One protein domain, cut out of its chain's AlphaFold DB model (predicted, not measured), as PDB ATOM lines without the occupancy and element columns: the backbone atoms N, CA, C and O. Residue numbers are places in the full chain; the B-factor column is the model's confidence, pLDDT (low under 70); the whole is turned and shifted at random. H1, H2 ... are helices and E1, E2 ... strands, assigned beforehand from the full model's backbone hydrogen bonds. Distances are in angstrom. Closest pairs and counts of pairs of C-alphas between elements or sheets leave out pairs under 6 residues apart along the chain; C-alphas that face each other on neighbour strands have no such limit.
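Overview. This is residues 55 to 187 of the 232 residues of an uncharacterized protein of Penicillium roqueforti (strain FM164) (UniProt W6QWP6). A strongly twisted sheet of six strands curls round the first part of one long helix, H1, whose residues 115 to 127 sit in its hollow, while the helix's last residues 136 to 138 stick out with residues 139 to 142. The long link of residues 65 to 82 joins the two edge strands, looping round the side of H1 away from the sheet. The printed part has 133 residues, with one named helix and six named strands in the order E1 E2 E3 H1 E4 E5 E6; under half of the residues are in named elements. The sheet, E1 E6 E5 E4 E3 E2, is mixed and the class is mixed, helices and strands. The whole is compact, with a radius of gyration of the C-alphas of 15.8 A and spans of 55 by 37 by 29 A.

Arrangement. E1, residues 60 to 64, is an edge strand, antiparallel to E6, residues 175 to 179, with N 62 and O 177 3.1 A apart. E2, residues 83 to 88, is the other edge strand and forms a hairpin with E3, residues 98 to 104, where N 101 and O 86 are 2.7 A apart. H1, residues 114 to 138, is on one face of the sheet, making two layers, a helix layer and a sheet layer; every O i to N i+4 pair in it is within hydrogen-bond range. E4, residues 153 to 159, is parallel to E3 at 22 degrees, with N 156 and O 100 2.8 A apart. E3, H1 and E4 form a strand-helix-strand unit, two parallel neighbour strands with a helix between, and its crossover is right-handed. The closest C-alphas of H1 and E4 are those of Gly 124 and Thr 153, 6.0 A apart. E4, E5, residues 163 to 171, and E6 form a meander, each strand the antiparallel neighbour of the one before; N 155 and O 167 are 2.8 A apart, and N 168 and O 178 2.8 A. Residues 163 to 164 of E5 also pair antiparallel with residues 183 to 184.

Along the chain. E1 begins at C-alpha 60, (156.261, 120.733, 88.769). H1 measures 35.3 A from C-alpha 114, (157.712, 124.742, 104.161), to C-alpha 138, (158.737, 158.740, 94.883). E3 measures 18.8 A, E4 19.7 A and E5 26.8 A. E6 ends at C-alpha 179, (160.945, 124.383, 91.048).

Size, cuts and confidence. The two C-alphas farthest apart, those of Glu 140 and Glu 187, are 55.2 A apart. The printed part has no cut. The links E1 to E2 and H1 to E4 are long. The mean pLDDT of the printed part is 70.6; residues 55 to 81, 89 to 97, 130 to 151 and 172 to 173 are under 70.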
ATOM      1  N   LEU A  55     160.331 124.151  77.733       42.53
ATOM      2  CA  LEU A  55     159.099 123.372  77.578       42.53
ATOM      3  C   LEU A  55     159.336 121.854  77.603       42.53
ATOM      4  O   LEU A  55     158.400 121.107  77.872       42.53
ATOM      5  N   ASN A  56     160.569 121.395  77.361       44.44
ATOM      6  CA  ASN A  56     160.914 119.971  77.353       44.44
ATOM      7  C   ASN A  56     161.438 119.444  78.698       44.44
ATOM      8  O   ASN A  56     161.858 118.289  78.770       44.44
ATOM      9  N   TYR A  57     161.441 120.257  79.760       47.22
ATOM     10  CA  TYR A  57     161.910 119.824  81.077       47.22
ATOM     11  C   TYR A  57     160.748 119.533  82.022       47.22
ATOM     12  O   TYR A  57     159.799 120.311  82.119       47.22
ATOM     13  N   GLU A  58     160.855 118.414  82.745       50.06
ATOM     14  CA  GLU A  58     159.945 118.083  83.842       50.06
ATOM     15  C   GLU A  58     160.013 119.194  84.890       50.06
ATOM     16  O   GLU A  58     161.026 119.397  85.564       50.06
ATOM     17  N   THR A  59     158.927 119.950  84.964       48.00
ATOM     18  CA  THR A  59     158.712 121.024  85.920       48.00
ATOM     19  C   THR A  59     157.417 120.720  86.635       48.00
ATOM     20  O   THR A  59     156.423 120.333  86.019       48.00
ATOM     21  N   ASP A  60     157.450 120.861  87.951       53.59
ATOM     22  CA  ASP A  60     156.261 120.733  88.769       53.59
ATOM     23  C   ASP A  60     155.747 122.138  89.083       53.59
ATOM     24  O   ASP A  60     156.418 122.930  89.752       53.59
ATOM     25  N   ASP A  61     154.543 122.444  88.609       56.03
ATOM     26  CA  ASP A  61     153.848 123.683  88.943       56.03
ATOM     27  C   ASP A  61     153.015 123.491  90.212       56.03
ATOM     28  O   ASP A  61     152.209 122.558  90.329       56.03
ATOM     29  N   TRP A  62     153.160 124.410  91.169       45.88
ATOM     30  CA  TRP A  62     152.328 124.423  92.368       45.88
ATOM     31  C   TRP A  62     151.660 125.781  92.590       45.88
ATOM     32  O   TRP A  62     152.317 126.786  92.860       45.88
ATOM     33  N   SER A  63     150.325 125.799  92.532       48.81
ATOM     34  CA  SER A  63     149.526 126.973  92.891       48.81
ATOM     35  C   SER A  63     149.322 127.051  94.403       48.81
ATOM     36  O   SER A  63     148.673 126.184  94.999       48.81
ATOM     37  N   VAL A  64     149.824 128.118  95.026       41.78
ATOM     38  CA  VAL A  64     149.634 128.368  96.460       41.78
ATOM     39  C   VAL A  64     148.447 129.308  96.652       41.78
ATOM     40  O   VAL A  64     148.432 130.441  96.170       41.78
ATOM     41  N   TYR A  65     147.428 128.848  97.377       37.75
ATOM     42  CA  TYR A  65     146.286 129.682  97.746       37.75
ATOM     43  C   TYR A  65     146.661 130.571  98.931       37.75
ATOM     44  O   TYR A  65     146.829 130.088 100.049       37.75
ATOM     45  N   TRP A  66     146.786 131.874  98.687       34.62
ATOM     46  CA  TRP A  66     147.057 132.848  99.740       34.62
ATOM     47  C   TRP A  66     145.756 133.414 100.317       34.62
ATOM     48  O   TRP A  66     144.918 133.938  99.583       34.62
ATOM     49  N   PHE A  67     145.597 133.353 101.640       29.95
ATOM     50  CA  PHE A  67     144.511 134.020 102.362       29.95
ATOM     51  C   PHE A  67     145.061 134.619 103.662       29.95
ATOM     52  O   PHE A  67     144.910 134.048 104.738       29.95
ATOM     53  N   GLN A  68     145.730 135.775 103.588       34.94
ATOM     54  CA  GLN A  68     146.090 136.509 104.805       34.94
ATOM     55  C   GLN A  68     146.205 138.018 104.575       34.94
ATOM     56  O   GLN A  68     146.838 138.473 103.623       34.94
ATOM     57  N   ARG A  69     145.560 138.793 105.463       30.95
ATOM     58  CA  ARG A  69     145.630 140.261 105.505       30.95
ATOM     59  C   ARG A  69     147.036 140.684 105.932       30.95
ATOM     60  O   ARG A  69     147.473 140.339 107.025       30.95
ATOM     61  N   LEU A  70     147.706 141.435 105.063       35.81
ATOM     62  CA  LEU A  70     149.038 142.003 105.261       35.81
ATOM     63  C   LEU A  70     149.002 143.113 106.322       35.81
ATOM     64  O   LEU A  70     148.779 144.273 105.993       35.81
ATOM     65  N   TYR A  71     149.229 142.769 107.590       31.42
ATOM     66  CA  TYR A  71     149.634 143.735 108.612       31.42
ATOM     67  C   TYR A  71     150.692 143.104 109.525       31.42
ATOM     68  O   TYR A  71     150.423 142.093 110.168       31.42
ATOM     69  N   GLY A  72     151.878 143.719 109.579       39.31
ATOM     70  CA  GLY A  72     152.855 143.539 110.661       39.31
ATOM     71  C   GLY A  72     153.529 142.169 110.775       39.31
ATOM     72  O   GLY A  72     153.618 141.645 111.880       39.31
ATOM     73  N   LEU A  73     154.005 141.583 109.673       45.41
ATOM     74  CA  LEU A  73     154.866 140.398 109.745       45.41
ATOM     75  C   LEU A  73     156.327 140.826 109.928       45.41
ATOM     76  O   LEU A  73     156.955 141.295 108.980       45.41
ATOM     77  N   ASP A  74     156.873 140.610 111.125       48.31
ATOM     78  CA  ASP A  74     158.310 140.371 111.257       48.31
ATOM     79  C   ASP A  74     158.625 139.122 110.425       48.31
ATOM     80  O   ASP A  74     158.078 138.044 110.675       48.31
ATOM     81  N   LEU A  75     159.446 139.276 109.384       52.66
ATOM     82  CA  LEU A  75     159.813 138.166 108.509       52.66
ATOM     83  C   LEU A  75     160.512 137.089 109.358       52.66
ATOM     84  O   LEU A  75     161.510 137.386 110.024       52.66
ATOM     85  N   PRO A  76     160.000 135.846 109.396       53.03
ATOM     86  CA  PRO A  76     160.421 134.847 110.372       53.03
ATOM     87  C   PRO A  76     161.725 134.142 109.968       53.03
ATOM     88  O   PRO A  76     161.893 132.944 110.200       53.03
ATOM     89  N   ASP A  77     162.674 134.878 109.386       52.88
ATOM     90  CA  ASP A  77     163.876 134.310 108.773       52.88
ATOM     91  C   ASP A  77     164.689 133.504 109.802       52.88
ATOM     92  O   ASP A  77     165.087 132.367 109.562       52.88
ATOM     93  N   LYS A  78     164.823 134.027 111.030       53.41
ATOM     94  CA  LYS A  78     165.556 133.341 112.109       53.41
ATOM     95  C   LYS A  78     164.776 132.209 112.780       53.41
ATOM     96  O   LYS A  78     165.395 131.298 113.320       53.41
ATOM     97  N   ILE A  79     163.444 132.259 112.773       58.50
ATOM     98  CA  ILE A  79     162.595 131.296 113.496       58.50
ATOM     99  C   ILE A  79     162.537 129.958 112.748       58.50
ATOM    100  O   ILE A  79     162.414 128.905 113.370       58.50
ATOM    101  N   HIS A  80     162.692 129.986 111.421       63.12
ATOM    102  CA  HIS A  80     162.617 128.798 110.569       63.12
ATOM    103  C   HIS A  80     163.977 128.279 110.090       63.12
ATOM    104  O   HIS A  80     164.020 127.416 109.217       63.12
ATOM    105  N   GLY A  81     165.081 128.780 110.656       63.62
ATOM    106  CA  GLY A  81     166.428 128.372 110.248       63.62
ATOM    107  C   GLY A  81     166.741 128.732 108.793       63.62
ATOM    108  O   GLY A  81     167.429 127.972 108.120       63.62
ATOM    109  N   ILE A  82     166.196 129.854 108.310       76.25
ATOM    110  CA  ILE A  82     166.400 130.359 106.954       76.25
ATOM    111  C   ILE A  82     167.496 131.416 107.010       76.25
ATOM    112  O   ILE A  82     167.425 132.370 107.789       76.25
ATOM    113  N   ASN A  83     168.504 131.274 106.160       78.69
ATOM    114  CA  ASN A  83     169.569 132.258 106.057       78.69
ATOM    115  C   ASN A  83     169.777 132.675 104.600       78.69
ATOM    116  O   ASN A  83     170.093 131.852 103.747       78.69
ATOM    117  N   ILE A  84     169.607 133.966 104.312       77.56
ATOM    118  CA  ILE A  84     169.903 134.522 102.989       77.56
ATOM    119  C   ILE A  84     171.392 134.864 102.953       77.56
ATOM    120  O   ILE A  84     171.833 135.841 103.555       77.56
ATOM    121  N   THR A  85     172.160 134.048 102.241       76.19
ATOM    122  CA  THR A  85     173.625 134.130 102.187       76.19
ATOM    123  C   THR A  85     174.103 135.177 101.184       76.19
ATOM    124  O   THR A  85     175.129 135.827 101.382       76.19
ATOM    125  N   ARG A  86     173.374 135.338 100.078       73.88
ATOM    126  CA  ARG A  86     173.661 136.324  99.031       73.88
ATOM    127  C   ARG A  86     172.363 136.695  98.337       73.88
ATOM    128  O   ARG A  86     171.465 135.868  98.243       73.88
ATOM    129  N   SER A  87     172.280 137.899  97.804       76.19
ATOM    130  CA  SER A  87     171.172 138.299  96.949       76.19
ATOM    131  C   SER A  87     171.640 139.241  95.855       76.19
ATOM    132  O   SER A  87     172.668 139.905  95.996       76.19
ATOM    133  N   MET A  88     170.872 139.297  94.776       70.81
ATOM    134  CA  MET A  88     171.011 140.286  93.721       70.81
ATOM    135  C   MET A  88     169.660 140.932  93.460       70.81
ATOM    136  O   MET A  88     168.640 140.254  93.309       70.81
ATOM    137  N   GLU A  89     169.692 142.253  93.380       66.56
ATOM    138  CA  GLU A  89     168.531 143.087  93.112       66.56
ATOM    139  C   GLU A  89     168.510 143.523  91.643       66.56
ATOM    140  O   GLU A  89     169.532 143.492  90.934       66.56
ATOM    141  N   ILE A  90     167.319 143.915  91.192       61.19
ATOM    142  CA  ILE A  90     167.114 144.544  89.892       61.19
ATOM    143  C   ILE A  90     167.588 145.995  90.014       61.19
ATOM    144  O   ILE A  90     166.895 146.849  90.545       61.19
ATOM    145  N   ASP A  91     168.806 146.261  89.552       59.59
ATOM    146  CA  ASP A  91     169.417 147.600  89.511       59.59
ATOM    147  C   ASP A  91     169.628 148.097  88.066       59.59
ATOM    148  O   ASP A  91     170.197 149.167  87.848       59.59
ATOM    149  N   HIS A  92     169.196 147.313  87.069       51.22
ATOM    150  CA  HIS A  92     169.482 147.554  85.659       51.22
ATOM    151  C   HIS A  92     168.278 147.203  84.774       51.22
ATOM    152  O   HIS A  92     167.678 146.147  84.968       51.22
ATOM    153  N   PRO A  93     167.972 147.987  83.722       51.00
ATOM    154  CA  PRO A  93     166.836 147.754  82.812       51.00
ATOM    155  C   PRO A  93     166.867 146.447  81.996       51.00
ATOM    156  O   PRO A  93     165.911 146.168  81.280       51.00
ATOM    157  N   TYR A  94     167.948 145.665  82.073       50.84
ATOM    158  CA  TYR A  94     168.071 144.352  81.418       50.84
ATOM    159  C   TYR A  94     167.997 143.192  82.422       50.84
ATOM    160  O   TYR A  94     168.133 142.034  82.043       50.84
ATOM    161  N   LYS A  95     167.820 143.487  83.716       58.28
ATOM    162  CA  LYS A  95     167.593 142.471  84.741       58.28
ATOM    163  C   LYS A  95     166.097 142.188  84.799       58.28
ATOM    164  O   LYS A  95     165.308 143.084  85.076       58.28
ATOM    165  N   SER A  96     165.723 140.945  84.521       58.00
ATOM    166  CA  SER A  96     164.321 140.522  84.458       58.00
ATOM    167  C   SER A  96     163.796 139.908  85.758       58.00
ATOM    168  O   SER A  96     162.599 139.659  85.849       58.00
ATOM    169  N   HIS A  97     164.654 139.649  86.753       65.19
ATOM    170  CA  HIS A  97     164.255 139.047  88.029       65.19
ATOM    171  C   HIS A  97     165.253 139.340  89.160       65.19
ATOM    172  O   HIS A  97     166.453 139.521  88.926       65.19
ATOM    173  N   ALA A  98     164.758 139.339  90.399       75.75
ATOM    174  CA  ALA A  98     165.580 139.341  91.608       75.75
ATOM    175  C   ALA A  98     165.920 137.903  92.023       75.75
ATOM    176  O   ALA A  98     165.078 137.010  91.889       75.75
ATOM    177  N   TRP A  99     167.114 137.669  92.581       83.06
ATOM    178  CA  TRP A  99     167.477 136.347  93.104       83.06
ATOM    179  C   TRP A  99     168.137 136.381  94.479       83.06
ATOM    180  O   TRP A  99     168.818 137.343  94.839       83.06
ATOM    181  N   ALA A 100     167.964 135.303  95.243       85.81
ATOM    182  CA  ALA A 100     168.670 135.083  96.501       85.81
ATOM    183  C   ALA A 100     169.227 133.660  96.622       85.81
ATOM    184  O   ALA A 100     168.616 132.687  96.198       85.81
ATOM    185  N   LEU A 101     170.401 133.550  97.228       86.88
ATOM    186  CA  LEU A 101     171.004 132.311  97.686       86.88
ATOM    187  C   LEU A 101     170.559 132.068  99.127       86.88
ATOM    188  O   LEU A 101     170.845 132.891 100.001       86.88
ATOM    189  N   VAL A 102     169.883 130.952  99.371       88.44
ATOM    190  CA  VAL A 102     169.243 130.654 100.653       88.44
ATOM    191  C   VAL A 102     169.763 129.334 101.204       88.44
ATOM    192  O   VAL A 102     169.718 128.315 100.526       88.44
ATOM    193  N   ASP A 103     170.219 129.355 102.449       88.19
ATOM    194  CA  ASP A 103     170.493 128.165 103.248       88.19
ATOM    195  C   ASP A 103     169.251 127.814 104.081       88.19
ATOM    196  O   ASP A 103     168.680 128.674 104.765       88.19
ATOM    197  N   VAL A 104     168.815 126.559 103.981       87.81
ATOM    198  CA  VAL A 104     167.695 125.990 104.738       87.81
ATOM    199  C   VAL A 104     168.133 124.715 105.449       87.81
ATOM    200  O   VAL A 104     169.043 124.006 105.028       87.81
ATOM    201  N   THR A 105     167.417 124.342 106.507       85.88
ATOM    202  CA  THR A 105     167.732 123.124 107.271       85.88
ATOM    203  C   THR A 105     167.640 121.848 106.434       85.88
ATOM    204  O   THR A 105     168.428 120.922 106.623       85.88
ATOM    205  N   SER A 106     166.657 121.768 105.534       86.31
ATOM    206  CA  SER A 106     166.448 120.605 104.671       86.31
ATOM    207  C   SER A 106     165.574 120.942 103.470       86.31
ATOM    208  O   SER A 106     164.453 121.423 103.652       86.31
ATOM    209  N   CYS A 107     166.024 120.583 102.270       88.56
ATOM    210  CA  CYS A 107     165.169 120.585 101.087       88.56
ATOM    211  C   CYS A 107     164.110 119.475 101.184       88.56
ATOM    212  O   CYS A 107     164.397 118.362 101.654       88.56
ATOM    213  N   GLY A 108     162.891 119.771 100.729       87.31
ATOM    214  CA  GLY A 108     161.859 118.757 100.519       87.31
ATOM    215  C   GLY A 108     162.231 117.833  99.359       87.31
ATOM    216  O   GLY A 108     162.946 118.250  98.458       87.31
ATOM    217  N   TYR A 109     161.802 116.568  99.408       86.38
ATOM    218  CA  TYR A 109     162.263 115.540  98.467       86.38
ATOM    219  C   TYR A 109     161.615 115.692  97.080       86.38
ATOM    220  O   TYR A 109     162.294 116.080  96.136       86.38
ATOM    221  N   ASP A 110     160.299 115.479  96.985       85.75
ATOM    222  CA  ASP A 110     159.555 115.603  95.718       85.75
ATOM    223  C   ASP A 110     158.979 117.009  95.499       85.75
ATOM    224  O   ASP A 110     158.661 117.404  94.386       85.75
ATOM    225  N   ARG A 111     158.781 117.773  96.576       88.19
ATOM    226  CA  ARG A 111     158.131 119.091  96.551       88.19
ATOM    227  C   ARG A 111     158.823 120.048  97.501       88.19
ATOM    228  O   ARG A 111     159.461 119.587  98.450       88.19
ATOM    229  N   PRO A 112     158.647 121.369  97.319       90.94
ATOM    230  CA  PRO A 112     159.153 122.329  98.271       90.94
ATOM    231  C   PRO A 112     158.710 122.084  99.700       90.94
ATOM    232  O   PRO A 112     157.524 121.937  99.989       90.94
ATOM    233  N   SER A 113     159.692 122.069 100.598       90.06
ATOM    234  CA  SER A 113     159.430 122.104 102.025       90.06
ATOM    235  C   SER A 113     158.846 123.459 102.424       90.06
ATOM    236  O   SER A 113     158.991 124.468 101.729       90.06
ATOM    237  N   ALA A 114     158.221 123.497 103.600       88.56
ATOM    238  CA  ALA A 114     157.712 124.742 104.161       88.56
ATOM    239  C   ALA A 114     158.820 125.798 104.328       88.56
ATOM    240  O   ALA A 114     158.573 126.964 104.048       88.56
ATOM    241  N   ALA A 115     160.037 125.404 104.723       88.50
ATOM    242  CA  ALA A 115     161.160 126.332 104.886       88.50
ATOM    243  C   ALA A 115     161.527 127.022 103.563       88.50
ATOM    244  O   ALA A 115     161.760 128.227 103.529       88.50
ATOM    245  N   GLU A 116     161.508 126.274 102.464       90.69
ATOM    246  CA  GLU A 116     161.842 126.787 101.134       90.69
ATOM    247  C   GLU A 116     160.774 127.742 100.604       90.69
ATOM    248  O   GLU A 116     161.097 128.793 100.055       90.69
ATOM    249  N   LEU A 117     159.499 127.420 100.827       89.50
ATOM    250  CA  LEU A 117     158.396 128.313 100.476       89.50
ATOM    251  C   LEU A 117     158.395 129.580 101.330       89.50
ATOM    252  O   LEU A 117     158.211 130.670 100.796       89.50
ATOM    253  N   ILE A 118     158.623 129.454 102.641       87.19
ATOM    254  CA  ILE A 118     158.725 130.608 103.540       87.19
ATOM    255  C   ILE A 118     159.883 131.498 103.097       87.19
ATOM    256  O   ILE A 118     159.705 132.711 103.053       87.19
ATOM    257  N   ALA A 119     161.031 130.931 102.718       88.50
ATOM    258  CA  ALA A 119     162.160 131.706 102.216       88.50
ATOM    259  C   ALA A 119     161.822 132.451 100.919       88.50
ATOM    260  O   ALA A 119     162.088 133.647 100.812       88.50
ATOM    261  N   LEU A 120     161.187 131.769  99.962       88.81
ATOM    262  CA  LEU A 120     160.782 132.350  98.681       88.81
ATOM    263  C   LEU A 120     159.784 133.497  98.875       88.81
ATOM    264  O   LEU A 120     159.963 134.580  98.321       88.81
ATOM    265  N   ILE A 121     158.761 133.279  99.703       85.44
ATOM    266  CA  ILE A 121     157.744 134.287 100.019       85.44
ATOM    267  C   ILE A 121     158.369 135.448 100.787       85.44
ATOM    268  O   ILE A 121     158.091 136.601 100.475       85.44
ATOM    269  N   SER A 122     159.238 135.172 101.760       83.75
ATOM    270  CA  SER A 122     159.918 136.215 102.535       83.75
ATOM    271  C   SER A 122     160.791 137.083 101.634       83.75
ATOM    272  O   SER A 122     160.780 138.305 101.764       83.75
ATOM    273  N   TRP A 123     161.496 136.475 100.679       85.12
ATOM    274  CA  TRP A 123     162.280 137.200  99.684       85.12
ATOM    275  C   TRP A 123     161.399 138.051  98.755       85.12
ATOM    276  O   TRP A 123     161.652 139.247  98.614       85.12
ATOM    277  N   GLY A 124     160.313 137.489  98.218       81.44
ATOM    278  CA  GLY A 124     159.361 138.240  97.390       81.44
ATOM    279  C   GLY A 124     158.711 139.409  98.142       81.44
ATOM    280  O   GLY A 124     158.682 140.534  97.646       81.44
ATOM    281  N   LEU A 125     158.265 139.188  99.384       79.25
ATOM    282  CA  LEU A 125     157.684 140.233 100.233       79.25
ATOM    283  C   LEU A 125     158.689 141.345 100.549       79.25
ATOM    284  O   LEU A 125     158.307 142.512 100.551       79.25
ATOM    285  N   ARG A 126     159.971 141.022 100.779       78.12
ATOM    286  CA  ARG A 126     161.028 142.039 100.944       78.12
ATOM    287  C   ARG A 126     161.138 142.935  99.714       78.12
ATOM    288  O   ARG A 126     161.244 144.148  99.882       78.12
ATOM    289  N   GLY A 127     161.079 142.357  98.514       75.19
ATOM    290  CA  GLY A 127     161.021 143.117  97.263       75.19
ATOM    291  C   GLY A 127     159.809 144.052  97.224       75.19
ATOM    292  O   GLY A 127     159.964 145.256  97.037       75.19
ATOM    293  N   MET A 128     158.615 143.526  97.527       74.62
ATOM    294  CA  MET A 128     157.371 144.310  97.545       74.62
ATOM    295  C   MET A 128     157.405 145.469  98.541       74.62
ATOM    296  O   MET A 128     156.975 146.573  98.218       74.62
ATOM    297  N   PHE A 129     157.883 145.230  99.766       72.62
ATOM    298  CA  PHE A 129     157.944 146.269 100.794       72.62
ATOM    299  C   PHE A 129     158.891 147.400 100.400       72.62
ATOM    300  O   PHE A 129     158.567 148.562 100.628       72.62
ATOM    301  N   ARG A 130     160.021 147.077  99.765       68.81
ATOM    302  CA  ARG A 130     160.973 148.080  99.275       68.81
ATOM    303  C   ARG A 130     160.420 148.891  98.119       68.81
ATOM    304  O   ARG A 130     160.595 150.104  98.101       68.81
ATOM    305  N   GLU A 131     159.726 148.255  97.180       68.75
ATOM    306  CA  GLU A 131     159.023 148.991  96.129       68.75
ATOM    307  C   GLU A 131     157.951 149.906  96.709       68.75
ATOM    308  O   GLU A 131     157.847 151.057  96.302       68.75
ATOM    309  N   LEU A 132     157.183 149.430  97.691       69.44
ATOM    310  CA  LEU A 132     156.180 150.249  98.359       69.44
ATOM    311  C   LEU A 132     156.810 151.457  99.067       69.44
ATOM    312  O   LEU A 132     156.295 152.565  98.952       69.44
ATOM    313  N   GLU A 133     157.924 151.265  99.769       68.38
ATOM    314  CA  GLU A 133     158.676 152.348 100.408       68.38
ATOM    315  C   GLU A 133     159.232 153.335  99.370       68.38
ATOM    316  O   GLU A 133     159.076 154.547  99.516       68.38
ATOM    317  N   SER A 134     159.791 152.823  98.270       66.00
ATOM    318  CA  SER A 134     160.242 153.626  97.133       66.00
ATOM    319  C   SER A 134     159.096 154.436  96.526       66.00
ATOM    320  O   SER A 134     159.258 155.626  96.311       66.00
ATOM    321  N   LEU A 135     157.910 153.848  96.335       65.56
ATOM    322  CA  LEU A 135     156.712 154.528  95.832       65.56
ATOM    323  C   LEU A 135     156.233 155.643  96.763       65.56
ATOM    324  O   LEU A 135     155.881 156.725  96.295       65.56
ATOM    325  N   VAL A 136     156.210 155.386  98.072       66.75
ATOM    326  CA  VAL A 136     155.842 156.391  99.079       66.75
ATOM    327  C   VAL A 136     156.816 157.569  99.035       66.75
ATOM    328  O   VAL A 136     156.375 158.715  99.094       66.75
ATOM    329  N   ASN A 137     158.107 157.300  98.846       63.31
ATOM    330  CA  ASN A 137     159.138 158.329  98.713       63.31
ATOM    331  C   ASN A 137     159.125 159.008  97.325       63.31
ATOM    332  O   ASN A 137     159.418 160.194  97.204       63.31
ATOM    333  N   ALA A 138     158.752 158.281  96.270       60.41
ATOM    334  CA  ALA A 138     158.737 158.740  94.883       60.41
ATOM    335  C   ALA A 138     157.448 159.469  94.497       60.41
ATOM    336  O   ALA A 138     157.447 160.140  93.474       60.41
ATOM    337  N   LEU A 139     156.380 159.419  95.300       52.88
ATOM    338  CA  LEU A 139     155.167 160.241  95.147       52.88
ATOM    339  C   LEU A 139     155.450 161.762  95.140       52.88
ATOM    340  O   LEU A 139     154.588 162.543  94.734       52.88
ATOM    341  N   GLU A 140     156.666 162.184  95.501       52.03
ATOM    342  CA  GLU A 140     157.190 163.544  95.303       52.03
ATOM    343  C   GLU A 140     157.647 163.839  93.852       52.03
ATOM    344  O   GLU A 140     157.821 164.996  93.469       52.03
ATOM    345  N   SER A 141     157.781 162.823  92.993       49.91
ATOM    346  CA  SER A 141     158.211 162.932  91.594       49.91
ATOM    347  C   SER A 141     157.293 162.130  90.657       49.91
ATOM    348  O   SER A 141     156.983 160.965  90.873       49.91
ATOM    349  N   LYS A 142     156.800 162.759  89.585       45.34
ATOM    350  CA  LYS A 142     155.845 162.149  88.641       45.34
ATOM    351  C   LYS A 142     156.514 161.064  87.777       45.34
ATOM    352  O   LYS A 142     156.873 161.336  86.636       45.34
ATOM    353  N   GLY A 143     156.654 159.848  88.297       47.31
ATOM    354  CA  GLY A 143     157.144 158.675  87.566       47.31
ATOM    355  C   GLY A 143     156.171 157.500  87.656       47.31
ATOM    356  O   GLY A 143     155.736 157.126  88.739       47.31
ATOM    357  N   VAL A 144     155.798 156.922  86.511       50.53
ATOM    358  CA  VAL A 144     154.982 155.699  86.436       50.53
ATOM    359  C   VAL A 144     155.855 154.513  86.845       50.53
ATOM    360  O   VAL A 144     156.728 154.111  86.080       50.53
ATOM    361  N   HIS A 145     155.615 153.946  88.023       50.50
ATOM    362  CA  HIS A 145     156.321 152.756  88.503       50.50
ATOM    363  C   HIS A 145     155.520 151.486  88.205       50.50
ATOM    364  O   HIS A 145     154.295 151.452  88.351       50.50
ATOM    365  N   ARG A 146     156.215 150.446  87.739       51.06
ATOM    366  CA  ARG A 146     155.634 149.157  87.362       51.06
ATOM    367  C   ARG A 146     155.968 148.129  88.438       51.06
ATOM    368  O   ARG A 146     157.131 147.811  88.617       51.06
ATOM    369  N   PHE A 147     154.943 147.499  89.007       47.03
ATOM    370  CA  PHE A 147     155.033 146.267  89.815       47.03
ATOM    371  C   PHE A 147     155.731 145.077  89.108       47.03
ATOM    372  O   PHE A 147     155.788 143.980  89.656       47.03
ATOM    373  N   SER A 148     156.224 145.257  87.876       52.44
ATOM    374  CA  SER A 148     156.994 144.261  87.127       52.44
ATOM    375  C   SER A 148     158.420 144.072  87.652       52.44
ATOM    376  O   SER A 148     159.149 143.267  87.087       52.44
ATOM    377  N   GLU A 149     158.845 144.847  88.652       53.97
ATOM    378  CA  GLU A 149     160.187 144.766  89.243       53.97
ATOM    379  C   GLU A 149     160.248 143.781  90.439       53.97
ATOM    380  O   GLU A 149     161.293 143.177  90.674       53.97
ATOM    381  N   VAL A 150     159.131 143.498  91.131       60.75
ATOM    382  CA  VAL A 150     159.100 142.517  92.241       60.75
ATOM    383  C   VAL A 150     159.115 141.082  91.728       60.75
ATOM    384  O   VAL A 150     159.812 140.210  92.249       60.75
ATOM    385  N   PHE A 151     158.257 140.815  90.749       64.44
ATOM    386  CA  PHE A 151     158.041 139.490  90.198       64.44
ATOM    387  C   PHE A 151     158.436 139.505  88.730       64.44
ATOM    388  O   PHE A 151     157.991 140.390  87.996       64.44
ATOM    389  N   PRO A 152     159.192 138.500  88.276       70.75
ATOM    390  CA  PRO A 152     159.484 137.240  88.968       70.75
ATOM    391  C   PRO A 152     160.612 137.289  90.021       70.75
ATOM    392  O   PRO A 152     161.568 138.054  89.921       70.75
ATOM    393  N   THR A 153     160.492 136.431  91.041       83.50
ATOM    394  CA  THR A 153     161.457 136.275  92.142       83.50
ATOM    395  C   THR A 153     162.038 134.862  92.131       83.50
ATOM    396  O   THR A 153     161.296 133.885  92.112       83.50
ATOM    397  N   MET A 154     163.358 134.737  92.230       87.75
ATOM    398  CA  MET A 154     164.054 133.452  92.258       87.75
ATOM    399  C   MET A 154     164.796 133.237  93.576       87.75
ATOM    400  O   MET A 154     165.375 134.169  94.133       87.75
ATOM    401  N   ILE A 155     164.854 131.998  94.059       90.44
ATOM    402  CA  ILE A 155     165.841 131.599  95.063       90.44
ATOM    403  C   ILE A 155     166.587 130.339  94.630       90.44
ATOM    404  O   ILE A 155     166.004 129.421  94.055       90.44
ATOM    405  N   ILE A 156     167.877 130.283  94.945       91.19
ATOM    406  CA  ILE A 156     168.679 129.066  94.878       91.19
ATOM    407  C   ILE A 156     168.849 128.580  96.310       91.19
ATOM    408  O   ILE A 156     169.471 129.255  97.133       91.19
ATOM    409  N   VAL A 157     168.258 127.433  96.611       92.25
ATOM    410  CA  VAL A 157     168.267 126.833  97.942       92.25
ATOM    411  C   VAL A 157     169.413 125.842  98.041       92.25
ATOM    412  O   VAL A 157     169.596 125.040  97.128       92.25
ATOM    413  N   PHE A 158     170.122 125.860  99.167       91.69
ATOM    414  CA  PHE A 158     171.057 124.823  99.586       91.69
ATOM    415  C   PHE A 158     170.695 124.332 100.989       91.69
ATOM    416  O   PHE A 158     170.187 125.106 101.798       91.69
ATOM    417  N   ASP A 159     170.959 123.059 101.281       89.94
ATOM    418  CA  ASP A 159     170.841 122.514 102.634       89.94
ATOM    419  C   ASP A 159     172.149 121.890 103.144       89.94
ATOM    420  O   ASP A 159     173.119 121.669 102.412       89.94
ATOM    421  N   GLN A 160     172.156 121.558 104.434       85.94
ATOM    422  CA  GLN A 160     173.306 120.977 105.135       85.94
ATOM    423  C   GLN A 160     173.741 119.600 104.607       85.94
ATOM    424  O   GLN A 160     174.824 119.124 104.944       85.94
ATOM    425  N   ARG A 161     172.914 118.933 103.794       87.94
ATOM    426  CA  ARG A 161     173.223 117.644 103.156       87.94
ATOM    427  C   ARG A 161     173.844 117.831 101.772       87.94
ATOM    428  O   ARG A 161     173.973 116.851 101.040       87.94
ATOM    429  N   CYS A 162     174.213 119.066 101.426       89.31
ATOM    430  CA  CYS A 162     174.712 119.462 100.113       89.31
ATOM    431  C   CYS A 162     173.662 119.289  99.010       89.31
ATOM    432  O   CYS A 162     174.010 119.133  97.840       89.31
ATOM    433  N   CYS A 163     172.376 119.296  99.365       92.06
ATOM    434  CA  CYS A 163     171.313 119.328  98.378       92.06
ATOM    435  C   CYS A 163     171.087 120.762  97.905       92.06
ATOM    436  O   CYS A 163     171.177 121.691  98.702       92.06
ATOM    437  N   ALA A 164     170.755 120.931  96.629       92.62
ATOM    438  CA  ALA A 164     170.430 122.222  96.052       92.62
ATOM    439  C   ALA A 164     169.280 122.138  95.052       92.62
ATOM    440  O   ALA A 164     169.102 121.113  94.389       92.62
ATOM    441  N   ARG A 165     168.522 123.225  94.917       92.69
ATOM    442  CA  ARG A 165     167.542 123.408  93.836       92.69
ATOM    443  C   ARG A 165     167.165 124.869  93.650       92.69
ATOM    444  O   ARG A 165     167.386 125.692  94.538       92.69
ATOM    445  N   VAL A 166     166.572 125.173  92.504       91.56
ATOM    446  CA  VAL A 166     166.055 126.507  92.187       91.56
ATOM    447  C   VAL A 166     164.545 126.523  92.399       91.56
ATOM    448  O   VAL A 166     163.854 125.589  91.993       91.56
ATOM    449  N   LEU A 167     164.042 127.574  93.047       91.25
ATOM    450  CA  LEU A 167     162.619 127.902  93.098       91.25
ATOM    451  C   LEU A 167     162.410 129.255  92.426       91.25
ATOM    452  O   LEU A 167     163.157 130.204  92.663       91.25
ATOM    453  N   TYR A 168     161.357 129.344  91.632       87.81
ATOM    454  CA  TYR A 168     160.987 130.525  90.881       87.81
ATOM    455  C   TYR A 168     159.522 130.851  91.151       87.81
ATOM    456  O   TYR A 168     158.636 130.039  90.893       87.81
ATOM    457  N   ALA A 169     159.272 132.027  91.716       85.06
ATOM    458  CA  ALA A 169     157.940 132.543  91.972       85.06
ATOM    459  C   ALA A 169     157.561 133.605  90.946       85.06
ATOM    460  O   ALA A 169     158.326 134.533  90.667       85.06
ATOM    461  N   TYR A 170     156.329 133.522  90.466       81.69
ATOM    462  CA  TYR A 170     155.722 134.541  89.622       81.69
ATOM    463  C   TYR A 170     154.240 134.706  89.961       81.69
ATOM    464  O   TYR A 170     153.644 133.899  90.681       81.69
ATOM    465  N   PHE A 171     153.655 135.797  89.466       73.38
ATOM    466  CA  PHE A 171     152.266 136.146  89.722       73.38
ATOM    467  C   PHE A 171     151.492 136.284  88.410       73.38
ATOM    468  O   PHE A 171     151.751 137.192  87.623       73.38
ATOM    469  N   ASP A 172     150.522 135.399  88.187       68.56
ATOM    470  CA  ASP A 172     149.645 135.369  87.003       68.56
ATOM    471  C   ASP A 172     148.163 135.618  87.362       68.56
ATOM    472  O   ASP A 172     147.244 135.238  86.638       68.56
ATOM    473  N   GLY A 173     147.923 136.248  88.518       66.00
ATOM    474  CA  GLY A 173     146.624 136.297  89.199       66.00
ATOM    475  C   GLY A 173     146.553 135.341  90.394       66.00
ATOM    476  O   GLY A 173     145.705 135.511  91.273       66.00
ATOM    477  N   ARG A 174     147.476 134.375  90.470       71.06
ATOM    478  CA  ARG A 174     147.775 133.572  91.661       71.06
ATOM    479  C   ARG A 174     149.282 133.546  91.901       71.06
ATOM    480  O   ARG A 174     150.066 133.844  91.008       71.06
ATOM    481  N   PHE A 175     149.678 133.206  93.126       74.44
ATOM    482  CA  PHE A 175     151.080 132.948  93.434       74.44
ATOM    483  C   PHE A 175     151.442 131.553  92.927       74.44
ATOM    484  O   PHE A 175     150.924 130.551  93.434       74.44
ATOM    485  N   GLN A 176     152.295 131.514  91.911       82.06
ATOM    486  CA  GLN A 176     152.777 130.285  91.298       82.06
ATOM    487  C   GLN A 176     154.224 130.053  91.702       82.06
ATOM    488  O   GLN A 176     155.008 131.001  91.799       82.06
ATOM    489  N   VAL A 177     154.566 128.788  91.923       85.75
ATOM    490  CA  VAL A 177     155.934 128.360  92.203       85.75
ATOM    491  C   VAL A 177     156.317 127.265  91.225       85.75
ATOM    492  O   VAL A 177     155.695 126.204  91.214       85.75
ATOM    493  N   GLN A 178     157.375 127.528  90.467       88.50
ATOM    494  CA  GLN A 178     158.124 126.549  89.692       88.50
ATOM    495  C   GLN A 178     159.367 126.139  90.467       88.50
ATOM    496  O   GLN A 178     159.978 126.956  91.162       88.50
ATOM    497  N   PHE A 179     159.752 124.872  90.372       89.75
ATOM    498  CA  PHE A 179     160.945 124.383  91.048       89.75
ATOM    499  C   PHE A 179     161.623 123.255  90.282       89.75
ATOM    500  O   PHE A 179     160.985 122.493  89.559       89.75
ATOM    501  N   THR A 180     162.935 123.141  90.475       89.81
ATOM    502  CA  THR A 180     163.716 122.021  89.945       89.81
ATOM    503  C   THR A 180     163.691 120.834  90.908       89.81
ATOM    504  O   THR A 180     163.533 121.028  92.125       89.81
ATOM    505  N   PRO A 181     163.958 119.611  90.416       90.06
ATOM    506  CA  PRO A 181     164.308 118.490  91.277       90.06
ATOM    507  C   PRO A 181     165.478 118.833  92.208       90.06
ATOM    508  O   PRO A 181     166.317 119.688  91.898       90.06
ATOM    509  N   VAL A 182     165.548 118.149  93.350       92.19
ATOM    510  CA  VAL A 182     166.670 118.287  94.282       92.19
ATOM    511  C   VAL A 182     167.913 117.617  93.708       92.19
ATOM    512  O   VAL A 182     167.925 116.416  93.443       92.19
ATOM    513  N   LEU A 183     168.993 118.384  93.586       92.69
ATOM    514  CA  LEU A 183     170.305 117.902  93.177       92.69
ATOM    515  C   LEU A 183     171.183 117.684  94.407       92.69
ATOM    516  O   LEU A 183     171.322 118.579  95.232       92.69
ATOM    517  N   ASN A 184     171.790 116.506  94.537       92.94
ATOM    518  CA  ASN A 184     172.610 116.151  95.696       92.94
ATOM    519  C   ASN A 184     174.107 116.224  95.368       92.94
ATOM    520  O   ASN A 184     174.637 115.336  94.703       92.94
ATOM    521  N   PHE A 185     174.791 117.250  95.875       91.00
ATOM    522  CA  PHE A 185     176.218 117.493  95.644       91.00
ATOM    523  C   PHE A 185     177.142 116.809  96.662       91.00
ATOM    524  O   PHE A 185     178.352 117.028  96.623       91.00
ATOM    525  N   LYS A 186     176.614 115.984  97.576       90.44
ATOM    526  CA  LYS A 186     177.383 115.387  98.681       90.44
ATOM    527  C   LYS A 186     178.662 114.693  98.214       90.44
ATOM    528  O   LYS A 186     179.722 114.913  98.793       90.44
ATOM    529  N   GLU A 187     178.587 113.925  97.130       87.44
ATOM    530  CA  GLU A 187     179.735 113.196  96.572       87.44
ATOM    531  C   GLU A 187     180.902 114.103  96.140       87.44
ATOM    532  O   GLU A 187     182.049 113.668  96.148       87.44
TER     533      GLU A 187